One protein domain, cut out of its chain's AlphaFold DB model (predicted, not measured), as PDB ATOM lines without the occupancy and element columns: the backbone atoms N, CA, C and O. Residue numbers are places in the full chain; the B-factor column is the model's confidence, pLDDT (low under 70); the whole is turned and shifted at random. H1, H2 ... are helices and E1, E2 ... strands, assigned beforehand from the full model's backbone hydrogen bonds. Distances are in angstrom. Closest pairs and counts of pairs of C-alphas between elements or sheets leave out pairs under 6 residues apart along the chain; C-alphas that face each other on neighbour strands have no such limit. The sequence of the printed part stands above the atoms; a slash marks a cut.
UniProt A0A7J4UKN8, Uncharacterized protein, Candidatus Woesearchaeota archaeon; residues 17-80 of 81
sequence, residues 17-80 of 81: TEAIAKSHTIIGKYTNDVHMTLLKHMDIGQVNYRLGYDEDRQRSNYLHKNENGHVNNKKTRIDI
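Overview. This is residues 17 to 80 of the 81 residues of an uncharacterized protein of Candidatus Woesearchaeota archaeon (UniProt A0A7J4UKN8). The model is an elongated U: an antiparallel hairpin of two short strands, E1 and E2, makes part of one limb, the helix H1 makes the other, and the shorter helix H2 crosses between the limbs at one end. At the end away from H2, the long link between E1 and E2, residues 50 to 75, winds in wide loops with no named element. The printed part has 64 residues, with two named helices and two named strands in the order H1, H2, E1, E2; the two-stranded sheet has the order E1 - E2. The class is mixed, helices and strands, with 31 residues, under half of those printed, in named elements. The whole is loose, with a radius of gyration of the C-alphas of 13.5 A, and spans 39 by 21 by 20 A.

Arrangement. E1, residues 46 to 49, and E2, residues 76 to 79, are antiparallel neighbours and form a hairpin, with 164 degrees between their directions. C-alphas 46 and 79 face each other at 4.5 A, and C-alphas 49 and 76 at 5.3 A. Across the pair, N 47 and O 78 are within hydrogen-bond range at 2.9 A, as are N 76 and O 49 at 2.8 A. H2, residues 33 to 41, is near E1, with 5 pairs of C-alphas within 10 A but no pair within 8 A. H1, residues 17 to 30, is close to H2 but not clearly touching it; their closest C-alphas, those of Tyr 30 and Met 36, are 7.1 A apart. H1 and H2 run the same way at a steep tilt of 62 degrees. H1 is apart from E1 and from E2, and H2 is apart from E2. In H1 and H2 every O i to N i+4 pair is within hydrogen-bond range.

Along the chain. E1 begins at C-alpha 46, (258.567, 136.962, 213.588), and is 10.0 A from first to last C-alpha. E2, also 10.0 A long, ends at C-alpha 79, (262.370, 134.789, 214.654). H2 measures 12.2 A from Asp 33 to His 41. H1 begins at C-alpha 17, (252.169, 128.865, 237.467), and measures 20.5 A to Tyr 30.

Size, cuts and confidence. The two C-alphas farthest apart, those of His 41 and Asn 68, are 41.2 A apart, and the C-alphas of Thr 17 and Ile 80, the first and last printed, are 27.6 A apart. The link from H1 to H2, 2 residues, and the link from H2 to E1, 4 residues, are tight; the link from E1 to E2, 26 residues, is long. The printed part has no cut. The mean pLDDT of the printed part is 92.4, and no printed residue is under 70.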
ATOM      1  N   THR A  17     251.284 129.978 237.845       95.75
ATOM      2  CA  THR A  17     252.169 128.865 237.467       95.75
ATOM      3  C   THR A  17     251.533 128.026 236.360       95.75
ATOM      4  O   THR A  17     252.180 127.687 235.365       95.75
ATOM      5  N   GLU A  18     250.244 127.731 236.492       97.38
ATOM      6  CA  GLU A  18     249.466 127.012 235.491       97.38
ATOM      7  C   GLU A  18     249.336 127.825 234.193       97.38
ATOM      8  O   GLU A  18     249.490 127.277 233.097       97.38
ATOM      9  N   ALA A  19     249.114 129.139 234.291       97.38
ATOM     10  CA  ALA A  19     249.046 130.027 233.136       97.38
ATOM     11  C   ALA A  19     250.380 130.088 232.371       97.38
ATOM     12  O   ALA A  19     250.387 130.065 231.133       97.38
ATOM     13  N   ILE A  20     251.515 130.093 233.080       96.31
ATOM     14  CA  ILE A  20     252.854 129.985 232.482       96.31
ATOM     15  C   ILE A  20     253.003 128.647 231.743       96.31
ATOM     16  O   ILE A  20     253.378 128.629 230.567       96.31
ATOM     17  N   ALA A  21     252.648 127.526 232.378       96.88
ATOM     18  CA  ALA A  21     252.744 126.199 231.766       96.88
ATOM     19  C   ALA A  21     251.864 126.058 230.506       96.88
ATOM     20  O   ALA A  21     252.314 125.558 229.465       96.88
ATOM     21  N   LYS A  22     250.621 126.556 230.556       97.56
ATOM     22  CA  LYS A  22     249.715 126.617 229.396       97.56
ATOM     23  C   LYS A  22     250.292 127.483 228.278       97.56
ATOM     24  O   LYS A  22     250.272 127.065 227.121       97.56
ATOM     25  N   SER A  23     250.863 128.642 228.613       95.94
ATOM     26  CA  SER A  23     251.497 129.540 227.639       95.94
ATOM     27  C   SER A  23     252.635 128.853 226.887       95.94
ATOM     28  O   SER A  23     252.673 128.894 225.658       95.94
ATOM     29  N   HIS A  24     253.531 128.168 227.604       94.38
ATOM     30  CA  HIS A  24     254.615 127.407 226.980       94.38
ATOM     31  C   HIS A  24     254.095 126.292 226.073       94.38
ATOM     32  O   HIS A  24     254.603 126.118 224.967       94.38
ATOM     33  N   THR A  25     253.050 125.582 226.500       94.62
ATOM     34  CA  THR A  25     252.427 124.514 225.705       94.62
ATOM     35  C   THR A  25     251.838 125.050 224.399       94.62
ATOM     36  O   THR A  25     252.042 124.461 223.338       94.62
ATOM     37  N   ILE A  26     251.117 126.175 224.457       93.44
ATOM     38  CA  ILE A  26     250.512 126.808 223.280       93.44
ATOM     39  C   ILE A  26     251.605 127.264 222.317       93.44
ATOM     40  O   ILE A  26     251.578 126.898 221.145       93.44
ATOM     41  N   ILE A  27     252.593 128.011 222.809       91.38
ATOM     42  CA  ILE A  27     253.681 128.522 221.970       91.38
ATOM     43  C   ILE A  27     254.487 127.379 221.357       91.38
ATOM     44  O   ILE A  27     254.742 127.415 220.158       91.38
ATOM     45  N   GLY A  28     254.780 126.326 222.125       88.19
ATOM     46  CA  GLY A  28     255.473 125.137 221.627       88.19
ATOM     47  C   GLY A  28     254.763 124.462 220.447       88.19
ATOM     48  O   GLY A  28     255.422 123.936 219.551       88.19
ATOM     49  N   LYS A  29     253.424 124.517 220.383       85.56
ATOM     50  CA  LYS A  29     252.665 124.022 219.222       85.56
ATOM     51  C   LYS A  29     252.826 124.903 217.983       85.56
ATOM     52  O   LYS A  29     252.794 124.374 216.876       85.56
ATOM     53  N   TYR A  30     253.003 126.210 218.157       81.12
ATOM     54  CA  TYR A  30     253.197 127.158 217.057       81.12
ATOM     55  C   TYR A  30     254.647 127.245 216.570       81.12
ATOM     56  O   TYR A  30     254.885 127.771 215.489       81.12
ATOM     57  N   THR A  31     255.602 126.706 217.331       83.38
ATOM     58  CA  THR A  31     257.029 126.686 216.977       83.38
ATOM     59  C   THR A  31     257.522 125.329 216.476       83.38
ATOM     60  O   THR A  31     258.724 125.093 216.465       83.38
ATOM     61  N   ASN A  32     256.630 124.410 216.093       87.50
ATOM     62  CA  ASN A  32     257.048 123.175 215.422       87.50
ATOM     63  C   ASN A  32     257.324 123.410 213.927       87.50
ATOM     64  O   ASN A  32     256.832 124.379 213.346       87.50
ATOM     65  N   ASP A  33     258.056 122.491 213.295       87.25
ATOM     66  CA  ASP A  33     258.518 122.625 211.906       87.25
ATOM     67  C   ASP A  33     257.389 122.921 210.912       87.25
ATOM     68  O   ASP A  33     257.552 123.739 210.007       87.25
ATOM     69  N   VAL A  34     256.217 122.304 211.099       90.62
ATOM     70  CA  VAL A  34     255.052 122.495 210.220       90.62
ATOM     71  C   VAL A  34     254.544 123.936 210.291       90.62
ATOM     72  O   VAL A  34     254.328 124.568 209.255       90.62
ATOM     73  N   HIS A  35     254.375 124.479 211.499       89.44
ATOM     74  CA  HIS A  35     253.872 125.843 211.683       89.44
ATOM     75  C   HIS A  35     254.926 126.887 211.314       89.44
ATOM     76  O   HIS A  35     254.595 127.868 210.654       89.44
ATOM     77  N   MET A  36     256.194 126.655 211.656       90.12
ATOM     78  CA  MET A  36     257.301 127.538 211.273       90.12
ATOM     79  C   MET A  36     257.424 127.632 209.747       90.12
ATOM     80  O   MET A  36     257.510 128.729 209.193       90.12
ATOM     81  N   THR A  37     257.319 126.495 209.053       91.94
ATOM     82  CA  THR A  37     257.309 126.440 207.586       91.94
ATOM     83  C   THR A  37     256.123 127.206 207.003       91.94
ATOM     84  O   THR A  37     256.293 127.947 206.036       91.94
ATOM     85  N   LEU A  38     254.922 127.073 207.577       93.00
ATOM     86  CA  LEU A  38     253.747 127.832 207.138       93.00
ATOM     87  C   LEU A  38     253.961 129.347 207.282       93.00
ATOM     88  O   LEU A  38     253.716 130.089 206.333       93.00
ATOM     89  N   LEU A  39     254.447 129.800 208.441       92.31
ATOM     90  CA  LEU A  39     254.713 131.219 208.699       92.31
ATOM     91  C   LEU A  39     255.739 131.788 207.712       92.31
ATOM     92  O   LEU A  39     255.533 132.878 207.176       92.31
ATOM     93  N   LYS A  40     256.787 131.018 207.397       92.25
ATOM     94  CA  LYS A  40     257.788 131.385 206.391       92.25
ATOM     95  C   LYS A  40     257.184 131.560 204.997       92.25
ATOM     96  O   LYS A  40     257.454 132.558 204.338       92.25
ATOM     97  N   HIS A  41     256.330 130.634 204.552       95.25
ATOM     98  CA  HIS A  41     255.650 130.747 203.253       95.25
ATOM     99  C   HIS A  41     254.706 131.956 203.167       95.25
ATOM    100  O   HIS A  41     254.423 132.432 202.071       95.25
ATOM    101  N   MET A  42     254.223 132.453 204.308       94.44
ATOM    102  CA  MET A  42     253.399 133.660 204.406       94.44
ATOM    103  C   MET A  42     254.218 134.958 204.525       94.44
ATOM    104  O   MET A  42     253.623 136.011 204.756       94.44
ATOM    105  N   ASP A  43     255.549 134.898 204.398       93.81
ATOM    106  CA  ASP A  43     256.465 136.034 204.587       93.81
ATOM    107  C   ASP A  43     256.365 136.671 205.993       93.81
ATOM    108  O   ASP A  43     256.531 137.874 206.202       93.81
ATOM    109  N   ILE A  44     256.061 135.852 207.008       93.00
ATOM    110  CA  ILE A  44     256.017 136.284 208.408       93.00
ATOM    111  C   ILE A  44     257.380 136.017 209.044       93.00
ATOM    112  O   ILE A  44     257.702 134.881 209.374       93.00
ATOM    113  N   GLY A  45     258.159 137.073 209.283       91.81
ATOM    114  CA  GLY A  45     259.513 136.945 209.842       91.81
ATOM    115  C   GLY A  45     259.606 136.806 211.367       91.81
ATOM    116  O   GLY A  45     260.681 136.529 211.887       91.81
ATOM    117  N   GLN A  46     258.524 137.047 212.120       92.31
ATOM    118  CA  GLN A  46     258.567 136.962 213.588       92.31
ATOM    119  C   GLN A  46     257.201 136.740 214.244       92.31
ATOM    120  O   GLN A  46     256.185 137.294 213.819       92.31
ATOM    121  N   VAL A  47     257.218 136.058 215.388       91.81
ATOM    122  CA  VAL A  47     256.090 135.929 216.318       91.81
ATOM    123  C   VAL A  47     256.457 136.618 217.630       91.81
ATOM    124  O   VAL A  47     257.504 136.357 218.215       91.81
ATOM    125  N   ASN A  48     255.598 137.528 218.098       93.56
ATOM    126  CA  ASN A  48     255.822 138.272 219.339       93.56
ATOM    127  C   ASN A  48     254.684 138.025 220.329       93.56
ATOM    128  O   ASN A  48     253.545 138.411 220.056       93.56
ATOM    129  N   TYR A  49     254.998 137.489 221.504       94.25
ATOM    130  CA  TYR A  49     254.010 137.088 222.508       94.25
ATOM    131  C   TYR A  49     254.426 137.503 223.924       94.25
ATOM    132  O   TYR A  49     255.568 137.886 224.173       94.25
ATOM    133  N   ARG A  50     253.470 137.492 224.851       95.25
ATOM    134  CA  ARG A  50     253.677 137.728 226.285       95.25
ATOM    135  C   ARG A  50     252.540 137.078 227.062       95.25
ATOM    136  O   ARG A  50     251.441 136.986 226.521       95.25
ATOM    137  N   LEU A  51     252.793 136.725 228.314       96.19
ATOM    138  CA  LEU A  51     251.738 136.405 229.272       96.19
ATOM    139  C   LEU A  51     251.476 137.643 230.129       96.19
ATOM    140  O   LEU A  51     252.370 138.061 230.859       96.19
ATOM    141  N   GLY A  52     250.300 138.250 229.987       94.88
ATOM    142  CA  GLY A  52     249.851 139.364 230.827       94.88
ATOM    143  C   GLY A  52     248.866 138.896 231.897       94.88
ATOM    144  O   GLY A  52     248.431 137.748 231.873       94.88
ATOM    145  N   TYR A  53     248.508 139.804 232.800       94.44
ATOM    146  CA  TYR A  53     247.469 139.604 233.805       94.44
ATOM    147  C   TYR A  53     246.588 140.855 233.862       94.44
ATOM    148  O   TYR A  53     247.115 141.965 233.815       94.44
ATOM    149  N   ASP A  54     245.267 140.685 233.928       91.12
ATOM    150  CA  ASP A  54     244.301 141.777 233.725       91.12
ATOM    151  C   ASP A  54     244.358 142.859 234.811       91.12
ATOM    152  O   ASP A  54     244.119 144.036 234.535       91.12
ATOM    153  N   GLU A  55     244.697 142.483 236.047       89.56
ATOM    154  CA  GLU A  55     244.830 143.445 237.150       89.56
ATOM    155  C   GLU A  55     246.126 144.260 237.054       89.56
ATOM    156  O   GLU A  55     246.259 145.309 237.698       89.56
ATOM    157  N   ASP A  56     247.078 143.812 236.232       89.44
ATOM    158  CA  ASP A  56     248.305 144.545 236.004       89.44
ATOM    159  C   ASP A  56     248.069 145.684 235.007       89.44
ATOM    160  O   ASP A  56     247.833 145.507 233.811       89.44
ATOM    161  N   ARG A  57     248.171 146.911 235.518       85.50
ATOM    162  CA  ARG A  57     248.040 148.132 234.713       85.50
ATOM    163  C   ARG A  57     249.215 148.319 233.754       85.50
ATOM    164  O   ARG A  57     249.155 149.180 232.871       85.50
ATOM    165  N   GLN A  58     250.299 147.566 233.937       88.50
ATOM    166  CA  GLN A  58     251.466 147.587 233.074       88.50
ATOM    167  C   GLN A  58     251.439 146.462 232.040       88.50
ATOM    168  O   GLN A  58     250.700 145.488 232.100       88.50
ATOM    169  N   ARG A  59     252.283 146.611 231.019       90.31
ATOM    170  CA  ARG A  59     252.406 145.683 229.889       90.31
ATOM    171  C   ARG A  59     253.258 144.455 230.232       90.31
ATOM    172  O   ARG A  59     254.084 144.062 229.406       90.31
ATOM    173  N   SER A  60     253.027 143.875 231.399       94.62
ATOM    174  CA  SER A  60     253.847 142.829 231.993       94.62
ATOM    175  C   SER A  60     253.911 141.557 231.161       94.62
ATOM    176  O   SER A  60     253.014 141.235 230.373       94.62
ATOM    177  N   ASN A  61     255.024 140.852 231.323       96.50
ATOM    178  CA  ASN A  61     255.287 139.558 230.731       96.50
ATOM    179  C   ASN A  61     255.758 138.587 231.817       96.50
ATOM    180  O   ASN A  61     256.945 138.522 232.143       96.50
ATOM    181  N   TYR A  62     254.816 137.808 232.343       95.75
ATOM    182  CA  TYR A  62     255.037 136.829 233.411       95.75
ATOM    183  C   TYR A  62     255.935 135.657 232.991       95.75
ATOM    184  O   TYR A  62     256.464 134.952 233.843       95.75
ATOM    185  N   LEU A  63     256.199 135.494 231.689       94.88
ATOM    186  CA  LEU A  63     257.194 134.539 231.185       94.88
ATOM    187  C   LEU A  63     258.639 134.947 231.510       94.88
ATOM    188  O   LEU A  63     259.544 134.129 231.398       94.88
ATOM    189  N   HIS A  64     258.866 136.211 231.873       93.69
ATOM    190  CA  HIS A  64     260.176 136.745 232.255       93.69
ATOM    191  C   HIS A  64     260.130 137.279 233.685       93.69
ATOM    192  O   HIS A  64     260.461 138.441 233.934       93.69
ATOM    193  N   LYS A  65     259.671 136.437 234.613       92.44
ATOM    194  CA  LYS A  65     259.703 136.711 236.050       92.44
ATOM    195  C   LYS A  65     261.047 136.258 236.620       92.44
ATOM    196  O   LYS A  65     261.464 135.127 236.390       92.44
ATOM    197  N   ASN A  66     261.746 137.148 237.317       91.69
ATOM    198  CA  ASN A  66     262.996 136.792 237.992       91.69
ATOM    199  C   ASN A  66     262.742 136.199 239.391       91.69
ATOM    200  O   ASN A  66     261.612 136.173 239.874       91.69
ATOM    201  N   GLU A  67     263.814 135.772 240.061       91.38
ATOM    202  CA  GLU A  67     263.768 135.185 241.412       91.38
ATOM    203  C   GLU A  67     263.159 136.122 242.471       91.38
ATOM    204  O   GLU A  67     262.559 135.662 243.436       91.38
ATOM    205  N   ASN A  68     263.248 137.439 242.262       91.69
ATOM    206  CA  ASN A  68     262.669 138.456 243.145       91.69
ATOM    207  C   ASN A  68     261.194 138.766 242.821       91.69
ATOM    208  O   ASN A  68     260.607 139.670 243.410       91.69
ATOM    209  N   GLY A  69     260.594 138.064 241.855       88.50
ATOM    210  CA  GLY A  69     259.208 138.259 241.441       88.50
ATOM    211  C   GLY A  69     258.969 139.447 240.505       88.50
ATOM    212  O   GLY A  69     257.817 139.744 240.197       88.50
ATOM    213  N   HIS A  70     260.019 140.115 240.017       90.44
ATOM    214  CA  HIS A  70     259.878 141.200 239.048       90.44
ATOM    215  C   HIS A  70     259.680 140.646 237.638       90.44
ATOM    216  O   HIS A  70     260.479 139.838 237.157       90.44
ATOM    217  N   VAL A  71     258.647 141.144 236.964       94.00
ATOM    218  CA  VAL A  71     258.347 140.882 235.552       94.00
ATOM    219  C   VAL A  71     258.847 142.034 234.682       94.00
ATOM    220  O   VAL A  71     258.981 143.169 235.141       94.00
ATOM    221  N   ASN A  72     259.139 141.757 233.411       93.62
ATOM    222  CA  ASN A  72     259.476 142.800 232.442       93.62
ATOM    223  C   ASN A  72     258.274 143.148 231.547       93.62
ATOM    224  O   ASN A  72     257.276 142.437 231.526       93.62
ATOM    225  N   ASN A  73     258.398 144.219 230.755       94.38
ATOM    226  CA  ASN A  73     257.342 144.676 229.838       94.38
ATOM    227  C   ASN A  73     257.622 144.338 228.360       94.38
ATOM    228  O   ASN A  73     256.954 144.847 227.452       94.38
ATOM    229  N   LYS A  74     258.655 143.531 228.091       94.25
ATOM    230  CA  LYS A  74     259.079 143.181 226.731       94.25
ATOM    231  C   LYS A  74     258.337 141.928 226.280       94.25
ATOM    232  O   LYS A  74     258.243 140.955 227.019       94.25
ATOM    233  N   LYS A  75     257.836 141.927 225.042       94.69
ATOM    234  CA  LYS A  75     257.350 140.692 224.414       94.69
ATOM    235  C   LYS A  75     258.528 139.747 224.179       94.69
ATOM    236  O   LYS A  75     259.609 140.202 223.810       94.69
ATOM    237  N   THR A  76     258.293 138.454 224.339       94.88
ATOM    238  CA  THR A  76     259.182 137.428 223.801       94.88
ATOM    239  C   THR A  76     259.051 137.431 222.281       94.88
ATOM    240  O   THR A  76     257.936 137.526 221.760       94.88
ATOM    241  N   ARG A  77     260.184 137.346 221.584       93.94
ATOM    242  CA  ARG A  77     260.266 137.310 220.124       93.94
ATOM    243  C   ARG A  77     260.820 135.960 219.691       93.94
ATOM    244  O   ARG A  77     261.834 135.525 220.224       93.94
ATOM    245  N   ILE A  78     260.144 135.334 218.740       92.44
ATOM    246  CA  ILE A  78     260.634 134.180 217.990       92.44
ATOM    247  C   ILE A  78     260.836 134.664 216.561       92.44
ATOM    248  O   ILE A  78     259.896 135.195 215.962       92.44
ATOM    249  N   ASP A  79     262.051 134.521 216.051       91.81
ATOM    250  CA  ASP A  79     262.370 134.789 214.654       91.81
ATOM    251  C   ASP A  79     262.055 133.551 213.806       91.81
ATOM    252  O   ASP A  79     262.256 132.416 214.241       91.81
ATOM    253  N   ILE A  80     261.497 133.783 212.620       89.88
ATOM    254  CA  ILE A  80     261.190 132.742 211.639       89.88
ATOM    255  C   ILE A  80     262.277 132.827 210.563       89.88
ATOM    256  O   ILE A  80     262.313 133.808 209.819       89.88
TER     257      ILE A  80